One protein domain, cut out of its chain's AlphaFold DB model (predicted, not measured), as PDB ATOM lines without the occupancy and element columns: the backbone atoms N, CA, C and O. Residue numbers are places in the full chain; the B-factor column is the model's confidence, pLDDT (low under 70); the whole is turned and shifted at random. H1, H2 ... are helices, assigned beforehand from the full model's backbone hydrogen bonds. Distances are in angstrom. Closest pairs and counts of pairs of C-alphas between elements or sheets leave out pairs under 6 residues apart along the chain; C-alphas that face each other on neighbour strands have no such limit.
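AT A GLANCE: This is residues 370 to 480 of the 487 residues of an uncharacterized protein of Phytophthora parasitica (strain INRA-310) (UniProt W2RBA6). The long helix H3 makes the core, with H1, H4 and H5 packed crosswise on it. The short H2 lies among loops beyond the beginning of H3, and residues 474 to 480 stick out. The 111 printed residues include five named helices, H1 to H5 in chain order, and no named strand: all helix, compact, radius of gyration of the C-alphas 14.8 A, spans 41 by 30 by 26 A.

HOW THE PARTS SIT: Start at the hub, H3, residues 404 to 423. Its residues 410 to 414 alone touch H1, residues 370 to 377, about perpendicular at 87 degrees; the closest C-alphas, Tyr 373 and Ala 414, are 5.1 A apart. Residues 417 to 421 alone touch residues 436 to 440 alone of H4, residues 434 to 448, at 79 degrees, about perpendicular; closest C-alphas Val 417 and His 440, 6.8 A. Residues 409 to 416 alone touch residues 465 to 469 alone of H5, residues 462 to 478, at a steep tilt of 56 degrees; closest C-alphas Val 409 and Gly 466, 6.2 A. H2, residues 396 to 399, touches no helix. Every O i to N i+4 pair is within hydrogen-bond range in H1, H3 and H4, and 12 of 13 in H5; H2 is too short for one.

IN THESE COORDINATES: Find C-alpha 404 at (90.284, 28.669, 93.611); H3 runs 28.7 A to C-alpha 423. H5 runs 24.5 A to C-alpha 478 at (103.547, 4.984, 97.747), H4 20.8 A.

THE WHOLE: The printed part has no cut; the links H1 to H2 and H4 to H5 are long. Look for pLDDT under 70 in 28 residues, among them 450 to 460.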
ATOM      1  N   ARG A 370     108.215  31.629  93.893       84.88
ATOM      2  CA  ARG A 370     108.820  32.214  95.103       84.88
ATOM      3  C   ARG A 370     107.977  33.373  95.647       84.88
ATOM      4  O   ARG A 370     107.777  33.488  96.853       84.88
ATOM      5  N   ALA A 371     107.419  34.194  94.753       80.81
ATOM      6  CA  ALA A 371     106.509  35.267  95.139       80.81
ATOM      7  C   ALA A 371     105.196  34.708  95.713       80.81
ATOM      8  O   ALA A 371     104.728  35.214  96.725       80.81
ATOM      9  N   LEU A 372     104.646  33.621  95.148       80.94
ATOM     10  CA  LEU A 372     103.469  32.948  95.722       80.94
ATOM     11  C   LEU A 372     103.736  32.374  97.119       80.94
ATOM     12  O   LEU A 372     102.873  32.502  97.981       80.94
ATOM     13  N   TYR A 373     104.910  31.774  97.348       85.00
ATOM     14  CA  TYR A 373     105.323  31.293  98.669       85.00
ATOM     15  C   TYR A 373     105.351  32.439  99.690       85.00
ATOM     16  O   TYR A 373     104.723  32.345 100.744       85.00
ATOM     17  N   ARG A 374     106.018  33.550  99.349       84.38
ATOM     18  CA  ARG A 374     106.126  34.723 100.229       84.38
ATOM     19  C   ARG A 374     104.757  35.324 100.534       84.38
ATOM     20  O   ARG A 374     104.448  35.539 101.697       84.38
ATOM     21  N   MET A 375     103.914  35.499  99.517       81.44
ATOM     22  CA  MET A 375     102.549  36.012  99.680       81.44
ATOM     23  C   MET A 375     101.657  35.090 100.524       81.44
ATOM     24  O   MET A 375     100.676  35.536 101.118       81.44
ATOM     25  N   TYR A 376     101.964  33.790 100.577       85.06
ATOM     26  CA  TYR A 376     101.193  32.861 101.392       85.06
ATOM     27  C   TYR A 376     101.435  33.048 102.890       85.06
ATOM     28  O   TYR A 376     100.486  32.917 103.661       85.06
ATOM     29  N   TRP A 377     102.666  33.390 103.285       84.44
ATOM     30  CA  TRP A 377     103.074  33.518 104.689       84.44
ATOM     31  C   TRP A 377     103.220  34.957 105.187       84.44
ATOM     32  O   TRP A 377     103.111  35.179 106.389       84.44
ATOM     33  N   LYS A 378     103.454  35.928 104.297       83.19
ATOM     34  CA  LYS A 378     103.683  37.336 104.643       83.19
ATOM     35  C   LYS A 378     102.715  38.260 103.908       83.19
ATOM     36  O   LYS A 378     102.388  38.038 102.741       83.19
ATOM     37  N   ALA A 379     102.281  39.306 104.607       79.88
ATOM     38  CA  ALA A 379     101.626  40.451 103.994       79.88
ATOM     39  C   ALA A 379     102.647  41.256 103.169       79.88
ATOM     40  O   ALA A 379     103.822  41.344 103.525       79.88
ATOM     41  N   ASP A 380     102.186  41.835 102.066       72.06
ATOM     42  CA  ASP A 380     102.934  42.762 101.221       72.06
ATOM     43  C   ASP A 380     102.050  43.988 100.911       72.06
ATOM     44  O   ASP A 380     101.311  43.997  99.914       72.06
ATOM     45  N   PRO A 381     102.100  45.031 101.763       69.38
ATOM     46  CA  PRO A 381     101.309  46.247 101.579       69.38
ATOM     47  C   PRO A 381     101.585  46.939 100.239       69.38
ATOM     48  O   PRO A 381     100.666  47.496  99.642       69.38
ATOM     49  N   SER A 382     102.815  46.828  99.712       66.06
ATOM     50  CA  SER A 382     103.209  47.427  98.427       66.06
ATOM     51  C   SER A 382     102.465  46.831  97.227       66.06
ATOM     52  O   SER A 382     102.405  47.437  96.160       66.06
ATOM     53  N   ARG A 383     101.858  45.649  97.401       64.19
ATOM     54  CA  ARG A 383     101.055  44.963  96.383       64.19
ATOM     55  C   ARG A 383      99.579  44.839  96.758       64.19
ATOM     56  O   ARG A 383      98.891  43.978  96.206       64.19
ATOM     57  N   HIS A 384      99.107  45.651  97.703       66.38
ATOM     58  CA  HIS A 384      97.750  45.574  98.256       66.38
ATOM     59  C   HIS A 384      97.418  44.201  98.878       66.38
ATOM     60  O   HIS A 384      96.270  43.752  98.847       66.38
ATOM     61  N   LEU A 385      98.423  43.517  99.440       73.31
ATOM     62  CA  LEU A 385      98.270  42.291 100.221       73.31
ATOM     63  C   LEU A 385      98.460  42.627 101.704       73.31
ATOM     64  O   LEU A 385      99.541  42.470 102.255       73.31
ATOM     65  N   PHE A 386      97.412  43.095 102.367       71.44
ATOM     66  CA  PHE A 386      97.483  43.547 103.762       71.44
ATOM     67  C   PHE A 386      97.463  42.400 104.783       71.44
ATOM     68  O   PHE A 386      97.796  42.594 105.948       71.44
ATOM     69  N   LYS A 387      97.117  41.186 104.340       80.62
ATOM     70  CA  LYS A 387      97.074  39.970 105.159       80.62
ATOM     71  C   LYS A 387      97.617  38.767 104.379       80.62
ATOM     72  O   LYS A 387      97.270  38.636 103.200       80.62
ATOM     73  N   PRO A 388      98.420  37.871 104.984       82.94
ATOM     74  CA  PRO A 388      98.939  36.687 104.296       82.94
ATOM     75  C   PRO A 388      97.815  35.726 103.877       82.94
ATOM     76  O   PRO A 388      96.804  35.585 104.568       82.94
ATOM     77  N   ILE A 389      97.990  35.024 102.749       81.50
ATOM     78  CA  ILE A 389      96.932  34.163 102.173       81.50
ATOM     79  C   ILE A 389      96.528  33.027 103.128       81.50
ATOM     80  O   ILE A 389      95.369  32.590 103.120       81.50
ATOM     81  N   CYS A 390      97.455  32.534 103.957       81.56
ATOM     82  CA  CYS A 390      97.174  31.468 104.919       81.56
ATOM     83  C   CYS A 390      96.101  31.869 105.947       81.56
ATOM     84  O   CYS A 390      95.287  31.029 106.333       81.56
ATOM     85  N   GLU A 391      96.024  33.155 106.293       81.81
ATOM     86  CA  GLU A 391      95.063  33.709 107.249       81.81
ATOM     87  C   GLU A 391      93.773  34.202 106.582       81.81
ATOM     88  O   GLU A 391      92.846  34.648 107.265       81.81
ATOM     89  N   TRP A 392      93.678  34.122 105.249       78.62
ATOM     90  CA  TRP A 392      92.475  34.540 104.543       78.62
ATOM     91  C   TRP A 392      91.290  33.649 104.899       78.62
ATOM     92  O   TRP A 392      91.287  32.437 104.643       78.62
ATOM     93  N   THR A 393      90.226  34.274 105.391       76.50
ATOM     94  CA  THR A 393      88.941  33.626 105.622       76.50
ATOM     95  C   THR A 393      88.311  33.178 104.297       76.50
ATOM     96  O   THR A 393      88.586  33.729 103.224       76.50
ATOM     97  N   PRO A 394      87.372  32.215 104.321       71.19
ATOM     98  CA  PRO A 394      86.613  31.827 103.131       71.19
ATOM     99  C   PRO A 394      85.806  32.966 102.493       71.19
ATOM    100  O   PRO A 394      85.286  32.789 101.387       71.19
ATOM    101  N   GLN A 395      85.615  34.082 103.200       67.94
ATOM    102  CA  GLN A 395      84.974  35.291 102.691       67.94
ATOM    103  C   GLN A 395      86.005  36.204 102.016       67.94
ATOM    104  O   GLN A 395      85.761  36.624 100.889       67.94
ATOM    105  N   GLU A 396      87.173  36.412 102.629       66.62
ATOM    106  CA  GLU A 396      88.309  37.153 102.049       66.62
ATOM    107  C   GLU A 396      88.799  36.497 100.745       66.62
ATOM    108  O   GLU A 396      88.900  37.169  99.724       66.62
ATOM    109  N   ARG A 397      88.933  35.159 100.713       71.62
ATOM    110  CA  ARG A 397      89.270  34.389  99.491       71.62
ATOM    111  C   ARG A 397      88.267  34.566  98.349       71.62
ATOM    112  O   ARG A 397      88.631  34.401  97.193       71.62
ATOM    113  N   LYS A 398      86.996  34.842  98.665       68.25
ATOM    114  CA  LYS A 398      85.958  35.103  97.655       68.25
ATOM    115  C   LYS A 398      85.936  36.563  97.217       68.25
ATOM    116  O   LYS A 398      85.592  36.827  96.073       68.25
ATOM    117  N   LYS A 399      86.256  37.491  98.124       65.69
ATOM    118  CA  LYS A 399      86.329  38.928  97.831       65.69
ATOM    119  C   LYS A 399      87.560  39.279  96.986       65.69
ATOM    120  O   LYS A 399      87.466  40.174  96.164       65.69
ATOM    121  N   SER A 400      88.664  38.543  97.123       64.12
ATOM    122  CA  SER A 400      89.919  38.802  96.398       64.12
ATOM    123  C   SER A 400      89.906  38.447  94.902       64.12
ATOM    124  O   SER A 400      90.931  38.599  94.241       64.12
ATOM    125  N   GLY A 401      88.798  37.912  94.363       61.22
ATOM    126  CA  GLY A 401      88.657  37.568  92.937       61.22
ATOM    127  C   GLY A 401      89.614  36.479  92.430       61.22
ATOM    128  O   GLY A 401      89.698  36.227  91.231       61.22
ATOM    129  N   SER A 402      90.354  35.825  93.328       60.94
ATOM    130  CA  SER A 402      91.384  34.852  92.968       60.94
ATOM    131  C   SER A 402      90.773  33.499  92.624       60.94
ATOM    132  O   SER A 402      89.994  32.953  93.406       60.94
ATOM    133  N   LEU A 403      91.176  32.918  91.488       64.88
ATOM    134  CA  LEU A 403      90.733  31.581  91.093       64.88
ATOM    135  C   LEU A 403      91.037  30.557  92.206       64.88
ATOM    136  O   LEU A 403      92.180  30.502  92.684       64.88
ATOM    137  N   PRO A 404      90.072  29.698  92.593       66.00
ATOM    138  CA  PRO A 404      90.284  28.669  93.611       66.00
ATOM    139  C   PRO A 404      91.491  27.771  93.316       66.00
ATOM    140  O   PRO A 404      92.251  27.442  94.224       66.00
ATOM    141  N   SER A 405      91.719  27.447  92.039       70.56
ATOM    142  CA  SER A 405      92.875  26.674  91.573       70.56
ATOM    143  C   SER A 405      94.209  27.330  91.941       70.56
ATOM    144  O   SER A 405      95.129  26.645  92.386       70.56
ATOM    145  N   ARG A 406      94.307  28.658  91.831       73.44
ATOM    146  CA  ARG A 406      95.523  29.424  92.124       73.44
ATOM    147  C   ARG A 406      95.804  29.508  93.624       73.44
ATOM    148  O   ARG A 406      96.952  29.353  94.031       73.44
ATOM    149  N   LEU A 407      94.767  29.664  94.451       79.00
ATOM    150  CA  LEU A 407      94.891  29.612  95.915       79.00
ATOM    151  C   LEU A 407      95.292  28.213  96.403       79.00
ATOM    152  O   LEU A 407      96.129  28.084  97.296       79.00
ATOM    153  N   SER A 408      94.745  27.161  95.788       80.06
ATOM    154  CA  SER A 408      95.149  25.781  96.070       80.06
ATOM    155  C   SER A 408      96.600  25.505  95.675       80.06
ATOM    156  O   SER A 408      97.290  24.795  96.401       80.06
ATOM    157  N   VAL A 409      97.084  26.063  94.559       81.19
ATOM    158  CA  VAL A 409      98.493  25.943  94.145       81.19
ATOM    159  C   VAL A 409      99.421  26.722  95.081       81.19
ATOM    160  O   VAL A 409     100.450  26.183  95.476       81.19
ATOM    161  N   ALA A 410      99.045  27.937  95.497       83.69
ATOM    162  CA  ALA A 410      99.816  28.714  96.470       83.69
ATOM    163  C   ALA A 410      99.962  27.964  97.802       83.69
ATOM    164  O   ALA A 410     101.074  27.814  98.299       83.69
ATOM    165  N   LYS A 411      98.855  27.410  98.321       87.50
ATOM    166  CA  LYS A 411      98.858  26.559  99.517       87.50
ATOM    167  C   LYS A 411      99.751  25.329  99.344       87.50
ATOM    168  O   LYS A 411     100.583  25.059 100.201       87.50
ATOM    169  N   LEU A 412      99.598  24.614  98.229       87.94
ATOM    170  CA  LEU A 412     100.365  23.402  97.939       87.94
ATOM    171  C   LEU A 412     101.877  23.660  97.957       87.94
ATOM    172  O   LEU A 412     102.609  22.900  98.579       87.94
ATOM    173  N   ILE A 413     102.329  24.715  97.273       87.88
ATOM    174  CA  ILE A 413     103.748  25.086  97.215       87.88
ATOM    175  C   ILE A 413     104.232  25.531  98.598       87.88
ATOM    176  O   ILE A 413     105.297  25.113  99.040       87.88
ATOM    177  N   ALA A 414     103.443  26.347  99.299       87.25
ATOM    178  CA  ALA A 414     103.812  26.876 100.603       87.25
ATOM    179  C   ALA A 414     103.987  25.796 101.676       87.25
ATOM    180  O   ALA A 414     104.962  25.836 102.425       87.25
ATOM    181  N   GLU A 415     103.072  24.831 101.732       88.44
ATOM    182  CA  GLU A 415     103.154  23.697 102.654       88.44
ATOM    183  C   GLU A 415     104.308  22.759 102.289       88.44
ATOM    184  O   GLU A 415     105.033  22.314 103.168       88.44
ATOM    185  N   ASP A 416     104.541  22.510 100.999       88.31
ATOM    186  CA  ASP A 416     105.632  21.641 100.553       88.31
ATOM    187  C   ASP A 416     107.026  22.213 100.881       88.31
ATOM    188  O   ASP A 416     107.912  21.465 101.299       88.31
ATOM    189  N   VAL A 417     107.206  23.536 100.768       88.38
ATOM    190  CA  VAL A 417     108.436  24.234 101.192       88.38
ATOM    191  C   VAL A 417     108.622  24.168 102.711       88.38
ATOM    192  O   VAL A 417     109.744  23.970 103.174       88.38
ATOM    193  N   VAL A 418     107.546  24.301 103.493       86.19
ATOM    194  CA  VAL A 418     107.589  24.138 104.958       86.19
ATOM    195  C   VAL A 418     108.002  22.716 105.324       86.19
ATOM    196  O   VAL A 418     108.917  22.543 106.126       86.19
ATOM    197  N   ASP A 419     107.388  21.708 104.700       85.31
ATOM    198  CA  ASP A 419     107.738  20.300 104.899       85.31
ATOM    199  C   ASP A 419     109.228  20.064 104.580       85.31
ATOM    200  O   ASP A 419     109.927  19.363 105.311       85.31
ATOM    201  N   PHE A 420     109.740  20.691 103.514       85.62
ATOM    202  CA  PHE A 420     111.150  20.608 103.118       85.62
ATOM    203  C   PHE A 420     112.079  21.256 104.145       85.62
ATOM    204  O   PHE A 420     113.078  20.661 104.552       85.62
ATOM    205  N   ALA A 421     111.730  22.457 104.607       85.19
ATOM    206  CA  ALA A 421     112.497  23.193 105.601       85.19
ATOM    207  C   ALA A 421     112.543  22.461 106.952       85.19
ATOM    208  O   ALA A 421     113.609  22.370 107.561       85.19
ATOM    209  N   LEU A 422     111.421  21.875 107.384       84.06
ATOM    210  CA  LEU A 422     111.341  21.061 108.600       84.06
ATOM    211  C   LEU A 422     112.261  19.839 108.522       84.06
ATOM    212  O   LEU A 422     112.989  19.548 109.469       84.06
ATOM    213  N   GLN A 423     112.287  19.154 107.379       82.62
ATOM    214  CA  GLN A 423     113.141  17.980 107.193       82.62
ATOM    215  C   GLN A 423     114.630  18.328 107.119       82.62
ATOM    216  O   GLN A 423     115.460  17.573 107.623       82.62
ATOM    217  N   LYS A 424     114.977  19.499 106.576       81.25
ATOM    218  CA  LYS A 424     116.341  20.050 106.614       81.25
ATOM    219  C   LYS A 424     116.683  20.743 107.947       81.25
ATOM    220  O   LYS A 424     117.741  21.353 108.047       81.25
ATOM    221  N   ARG A 425     115.824  20.622 108.975       83.19
ATOM    222  CA  ARG A 425     115.989  21.195 110.328       83.19
ATOM    223  C   ARG A 425     116.217  22.712 110.337       83.19
ATOM    224  O   ARG A 425     116.989  23.230 111.140       83.19
ATOM    225  N   ILE A 426     115.538  23.434 109.449       81.81
ATOM    226  CA  ILE A 426     115.623  24.894 109.375       81.81
ATOM    227  C   ILE A 426     114.723  25.510 110.461       81.81
ATOM    228  O   ILE A 426     113.535  25.185 110.508       81.81
ATOM    229  N   PRO A 427     115.247  26.416 111.310       70.00
ATOM    230  CA  PRO A 427     114.549  26.895 112.507       70.00
ATOM    231  C   PRO A 427     113.306  27.757 112.223       70.00
ATOM    232  O   PRO A 427     112.398  27.794 113.048       70.00
ATOM    233  N   ALA A 428     113.218  28.408 111.055       77.81
ATOM    234  CA  ALA A 428     112.074  29.237 110.654       77.81
ATOM    235  C   ALA A 428     111.442  28.743 109.332       77.81
ATOM    236  O   ALA A 428     111.656  29.331 108.273       77.81
ATOM    237  N   PRO A 429     110.625  27.674 109.349       72.19
ATOM    238  CA  PRO A 429     110.119  27.038 108.126       72.19
ATOM    239  C   PRO A 429     109.080  27.878 107.355       72.19
ATOM    240  O   PRO A 429     108.793  27.597 106.193       72.19
ATOM    241  N   ARG A 430     108.520  28.926 107.978       76.88
ATOM    242  CA  ARG A 430     107.608  29.897 107.340       76.88
ATOM    243  C   ARG A 430     108.312  31.169 106.853       76.88
ATOM    244  O   ARG A 430     107.696  31.954 106.138       76.88
ATOM    245  N   ASP A 431     109.575  31.366 107.230       80.94
ATOM    246  CA  ASP A 431     110.399  32.496 106.797       80.94
ATOM    247  C   ASP A 431     111.756  32.008 106.303       80.94
ATOM    248  O   ASP A 431     112.807  32.187 106.916       80.94
ATOM    249  N   VAL A 432     111.691  31.282 105.199       81.50
ATOM    250  CA  VAL A 432     112.833  30.550 104.690       81.50
ATOM    251  C   VAL A 432     113.667  31.454 103.766       81.50
ATOM    252  O   VAL A 432     113.128  32.182 102.930       81.50
ATOM    253  N   SER A 433     114.998  31.388 103.898       84.56
ATOM    254  CA  SER A 433     115.950  32.135 103.063       84.56
ATOM    255  C   SER A 433     115.846  31.802 101.561       84.56
ATOM    256  O   SER A 433     115.442  30.702 101.176       84.56
ATOM    257  N   GLU A 434     116.290  32.724 100.693       82.12
ATOM    258  CA  GLU A 434     116.387  32.471  99.240       82.12
ATOM    259  C   GLU A 434     117.306  31.288  98.900       82.12
ATOM    260  O   GLU A 434     117.053  30.565  97.932       82.12
ATOM    261  N   ALA A 435     118.333  31.041  99.719       81.62
ATOM    262  CA  ALA A 435     119.212  29.887  99.563       81.62
ATOM    263  C   ALA A 435     118.421  28.580  99.696       81.62
ATOM    264  O   ALA A 435     118.528  27.694  98.852       81.62
ATOM    265  N   THR A 436     117.539  28.475 100.687       83.00
ATOM    266  CA  THR A 436     116.705  27.283 100.854       83.00
ATOM    267  C   THR A 436     115.598  27.174  99.812       83.00
ATOM    268  O   THR A 436     115.321  26.066  99.362       83.00
ATOM    269  N   LEU A 437     114.972  28.281  99.395       84.31
ATOM    270  CA  LEU A 437     114.018  28.247  98.277       84.31
ATOM    271  C   LEU A 437     114.700  27.740  96.999       84.31
ATOM    272  O   LEU A 437     114.096  27.020  96.208       84.31
ATOM    273  N   SER A 438     115.978  28.068  96.822       84.56
ATOM    274  CA  SER A 438     116.785  27.563  95.713       84.56
ATOM    275  C   SER A 438     117.176  26.094  95.895       84.56
ATOM    276  O   SER A 438     117.095  25.349  94.925       84.56
ATOM    277  N   MET A 439     117.482  25.635  97.116       82.94
ATOM    278  CA  MET A 439     117.670  24.203  97.409       82.94
ATOM    279  C   MET A 439     116.394  23.382  97.160       82.94
ATOM    280  O   MET A 439     116.462  22.281  96.618       82.94
ATOM    281  N   HIS A 440     115.223  23.918  97.517       86.44
ATOM    282  CA  HIS A 440     113.922  23.298  97.239       86.44
ATOM    283  C   HIS A 440     113.665  23.201  95.731       86.44
ATOM    284  O   HIS A 440     113.292  22.139  95.236       86.44
ATOM    285  N   ALA A 441     113.938  24.272  94.981       83.50
ATOM    286  CA  ALA A 441     113.836  24.251  93.524       83.50
ATOM    287  C   ALA A 441     114.799  23.240  92.890       83.50
ATOM    288  O   ALA A 441     114.371  22.459  92.043       83.50
ATOM    289  N   ALA A 442     116.062  23.228  93.328       81.75
ATOM    290  CA  ALA A 442     117.088  22.305  92.849       81.75
ATOM    291  C   ALA A 442     116.674  20.847  93.071       81.75
ATOM    292  O   ALA A 442     116.732  20.056  92.139       81.75
ATOM    293  N   TYR A 443     116.110  20.514  94.241       84.44
ATOM    294  CA  TYR A 443     115.569  19.177  94.497       84.44
ATOM    295  C   TYR A 443     114.560  18.735  93.424       84.44
ATOM    296  O   TYR A 443     114.619  17.598  92.950       84.44
ATOM    297  N   TYR A 444     113.626  19.605  93.030       83.31
ATOM    298  CA  TYR A 444     112.630  19.262  92.014       83.31
ATOM    299  C   TYR A 444     113.201  19.244  90.596       83.31
ATOM    300  O   TYR A 444     112.770  18.415  89.796       83.31
ATOM    301  N   VAL A 445     114.172  20.103  90.289       78.06
ATOM    302  CA  VAL A 445     114.904  20.041  89.018       78.06
ATOM    303  C   VAL A 445     115.632  18.701  88.914       78.06
ATOM    304  O   VAL A 445     115.344  17.933  88.004       78.06
ATOM    305  N   ASP A 446     116.449  18.343  89.900       76.75
ATOM    306  CA  ASP A 446     117.309  17.156  89.844       76.75
ATOM    307  C   ASP A 446     116.524  15.834  89.832       76.75
ATOM    308  O   ASP A 446     116.936  14.854  89.210       76.75
ATOM    309  N   ASN A 447     115.380  15.776  90.525       74.62
ATOM    310  CA  ASN A 447     114.604  14.536  90.662       74.62
ATOM    311  C   ASN A 447     113.477  14.378  89.633       74.62
ATOM    312  O   ASN A 447     113.016  13.251  89.412       74.62
ATOM    313  N   TRP A 448     113.004  15.476  89.034       75.19
ATOM    314  CA  TRP A 448     111.827  15.475  88.156       75.19
ATOM    315  C   TRP A 448     112.055  16.113  86.778       75.19
ATOM    316  O   TRP A 448     111.244  15.865  85.883       75.19
ATOM    317  N   MET A 449     113.153  16.844  86.553       72.12
ATOM    318  CA  MET A 449     113.576  17.325  85.229       72.12
ATOM    319  C   MET A 449     114.839  16.579  84.773       72.12
ATOM    320  O   MET A 449     115.940  16.863  85.224       72.12
ATOM    321  N   LYS A 450     114.685  15.609  83.862       59.03
ATOM    322  CA  LYS A 450     115.775  14.697  83.466       59.03
ATOM    323  C   LYS A 450     116.788  15.259  82.448       59.03
ATOM    324  O   LYS A 450     117.868  14.695  82.361       59.03
ATOM    325  N   ASP A 451     116.497  16.377  81.773       52.75
ATOM    326  CA  ASP A 451     117.353  16.965  80.715       52.75
ATOM    327  C   ASP A 451     117.798  18.416  81.017       52.75
ATOM    328  O   ASP A 451     117.998  19.234  80.121       52.75
ATOM    329  N   ALA A 452     117.919  18.788  82.295       51.38
ATOM    330  CA  ALA A 452     118.110  20.179  82.720       51.38
ATOM    331  C   ALA A 452     119.579  20.638  82.810       51.38
ATOM    332  O   ALA A 452     119.915  21.449  83.669       51.38
ATOM    333  N   ALA A 453     120.461  20.165  81.924       46.41
ATOM    334  CA  ALA A 453     121.883  20.527  81.957       46.41
ATOM    335  C   ALA A 453     122.159  22.036  81.753       46.41
ATOM    336  O   ALA A 453     123.288  22.464  81.952       46.41
ATOM    337  N   ASN A 454     121.155  22.850  81.391       46.28
ATOM    338  CA  ASN A 454     121.295  24.300  81.201       46.28
ATOM    339  C   ASN A 454     120.040  25.120  81.566       46.28
ATOM    340  O   ASN A 454     119.850  26.238  81.082       46.28
ATOM    341  N   THR A 455     119.151  24.601  82.415       49.81
ATOM    342  CA  THR A 455     117.918  25.328  82.754       49.81
ATOM    343  C   THR A 455     118.133  26.184  83.996       49.81
ATOM    344  O   THR A 455     118.316  25.669  85.096       49.81
ATOM    345  N   ASN A 456     118.079  27.507  83.825       53.31
ATOM    346  CA  ASN A 456     118.106  28.481  84.915       53.31
ATOM    347  C   ASN A 456     117.180  28.045  86.074       53.31
ATOM    348  O   ASN A 456     115.964  27.961  85.899       53.31
ATOM    349  N   LEU A 457     117.730  27.829  87.278       50.88
ATOM    350  CA  LEU A 457     116.997  27.480  88.518       50.88
ATOM    351  C   LEU A 457     115.906  28.512  88.898       50.88
ATOM    352  O   LEU A 457     115.044  28.272  89.748       50.88
ATOM    353  N   SER A 458     115.936  29.692  88.276       51.22
ATOM    354  CA  SER A 458     114.922  30.745  88.376       51.22
ATOM    355  C   SER A 458     113.681  30.514  87.495       51.22
ATOM    356  O   SER A 458     112.660  31.156  87.734       51.22
ATOM    357  N   ALA A 459     113.728  29.587  86.532       54.53
ATOM    358  CA  ALA A 459     112.742  29.435  85.459       54.53
ATOM    359  C   ALA A 459     111.686  28.342  85.699       54.53
ATOM    360  O   ALA A 459     110.927  27.998  84.790       54.53
ATOM    361  N   LEU A 460     111.604  27.774  86.906       67.81
ATOM    362  CA  LEU A 460     110.593  26.758  87.182       67.81
ATOM    363  C   LEU A 460     109.214  27.423  87.296       67.81
ATOM    364  O   LEU A 460     108.903  28.087  88.284       67.81
ATOM    365  N   ALA A 461     108.397  27.295  86.251       76.25
ATOM    366  CA  ALA A 461     107.067  27.891  86.215       76.25
ATOM    367  C   ALA A 461     106.178  27.352  87.352       76.25
ATOM    368  O   ALA A 461     106.302  26.199  87.770       76.25
ATOM    369  N   ILE A 462     105.243  28.183  87.828       79.88
ATOM    370  CA  ILE A 462     104.331  27.866  88.942       79.88
ATOM    371  C   ILE A 462     103.578  26.552  88.696       79.88
ATOM    372  O   ILE A 462     103.495  25.701  89.587       79.88
ATOM    373  N   ASP A 463     103.063  26.365  87.480       77.31
ATOM    374  CA  ASP A 463     102.304  25.170  87.114       77.31
ATOM    375  C   ASP A 463     103.188  23.923  87.038       77.31
ATOM    376  O   ASP A 463     102.769  22.843  87.462       77.31
ATOM    377  N   THR A 464     104.423  24.074  86.557       80.12
ATOM    378  CA  THR A 464     105.416  22.997  86.487       80.12
ATOM    379  C   THR A 464     105.800  22.530  87.889       80.12
ATOM    380  O   THR A 464     105.698  21.336  88.180       80.12
ATOM    381  N   LEU A 465     106.112  23.462  88.801       82.69
ATOM    382  CA  LEU A 465     106.422  23.136  90.197       82.69
ATOM    383  C   LEU A 465     105.236  22.449  90.874       82.69
ATOM    384  O   LEU A 465     105.372  21.386  91.474       82.69
ATOM    385  N   GLY A 466     104.038  23.022  90.726       84.06
ATOM    386  CA  GLY A 466     102.821  22.468  91.306       84.06
ATOM    387  C   GLY A 466     102.471  21.076  90.767       84.06
ATOM    388  O   GLY A 466     101.832  20.292  91.471       84.06
ATOM    389  N   ARG A 467     102.846  20.734  89.528       81.69
ATOM    390  CA  ARG A 467     102.699  19.370  88.992       81.69
ATOM    391  C   ARG A 467     103.712  18.415  89.619       81.69
ATOM    392  O   ARG A 467     103.297  17.354  90.087       81.69
ATOM    393  N   TYR A 468     104.987  18.793  89.686       83.56
ATOM    394  CA  TYR A 468     106.028  17.945  90.271       83.56
ATOM    395  C   TYR A 468     105.803  17.682  91.757       83.56
ATOM    396  O   TYR A 468     105.849  16.524  92.154       83.56
ATOM    397  N   ILE A 469     105.406  18.686  92.544       85.44
ATOM    398  CA  ILE A 469     105.037  18.494  93.958       85.44
ATOM    399  C   ILE A 469     103.932  17.438  94.108       85.44
ATOM    400  O   ILE A 469     104.003  16.571  94.975       85.44
ATOM    401  N   ARG A 470     102.896  17.460  93.257       84.81
ATOM    402  CA  ARG A 470     101.793  16.479  93.335       84.81
ATOM    403  C   ARG A 470     102.252  15.063  93.001       84.81
ATOM    404  O   ARG A 470     101.805  14.117  93.648       84.81
ATOM    405  N   LEU A 471     103.093  14.913  91.980       81.38
ATOM    406  CA  LEU A 471     103.651  13.616  91.595       81.38
ATOM    407  C   LEU A 471     104.611  13.090  92.667       81.38
ATOM    408  O   LEU A 471     104.563  11.909  93.010       81.38
ATOM    409  N   ASP A 472     105.407  13.976  93.252       82.31
ATOM    410  CA  ASP A 472     106.366  13.659  94.298       82.31
ATOM    411  C   ASP A 472     105.697  13.290  95.620       82.31
ATOM    412  O   ASP A 472     106.019  12.247  96.180       82.31
ATOM    413  N   LYS A 473     104.673  14.033  96.064       82.50
ATOM    414  CA  LYS A 473     103.861  13.647  97.231       82.50
ATOM    415  C   LYS A 473     103.211  12.273  97.038       82.50
ATOM    416  O   LYS A 473     103.231  11.457  97.956       82.50
ATOM    417  N   LYS A 474     102.696  11.967  95.837       79.56
ATOM    418  CA  LYS A 474     102.179  10.621  95.514       79.56
ATOM    419  C   LYS A 474     103.274   9.554  95.583       79.56
ATOM    420  O   LYS A 474     103.041   8.487  96.140       79.56
ATOM    421  N   ARG A 475     104.469   9.834  95.056       74.94
ATOM    422  CA  ARG A 475     105.616   8.914  95.105       74.94
ATOM    423  C   ARG A 475     106.104   8.672  96.541       74.94
ATOM    424  O   ARG A 475     106.362   7.521  96.882       74.94
ATOM    425  N   ARG A 476     106.192   9.720  97.368       72.50
ATOM    426  CA  ARG A 476     106.559   9.656  98.795       72.50
ATOM    427  C   ARG A 476     105.575   8.797  99.598       72.50
ATOM    428  O   ARG A 476     106.000   7.928 100.353       72.50
ATOM    429  N   LEU A 477     104.271   8.960  99.346       69.38
ATOM    430  CA  LEU A 477     103.212   8.142  99.952       69.38
ATOM    431  C   LEU A 477     103.305   6.662  99.551       69.38
ATOM    432  O   LEU A 477     103.222   5.789 100.407       69.38
ATOM    433  N   VAL A 478     103.510   6.368  98.262       62.16
ATOM    434  CA  VAL A 478     103.547   4.984  97.747       62.16
ATOM    435  C   VAL A 478     104.806   4.229  98.180       62.16
ATOM    436  O   VAL A 478     104.744   3.027  98.415       62.16
ATOM    437  N   LYS A 479     105.954   4.905  98.306       58.41
ATOM    438  CA  LYS A 479     107.218   4.263  98.711       58.41
ATOM    439  C   LYS A 479     107.435   4.203 100.228       58.41
ATOM    440  O   LYS A 479     108.522   3.817 100.644       58.41
ATOM    441  N   ALA A 480     106.469   4.649 101.041       55.56
ATOM    442  CA  ALA A 480     106.619   4.906 102.485       55.56
ATOM    443  C   ALA A 480     107.814   5.821 102.857       55.56
ATOM    444  O   ALA A 480     108.137   6.006 104.031       55.56
TER     445      ALA A 480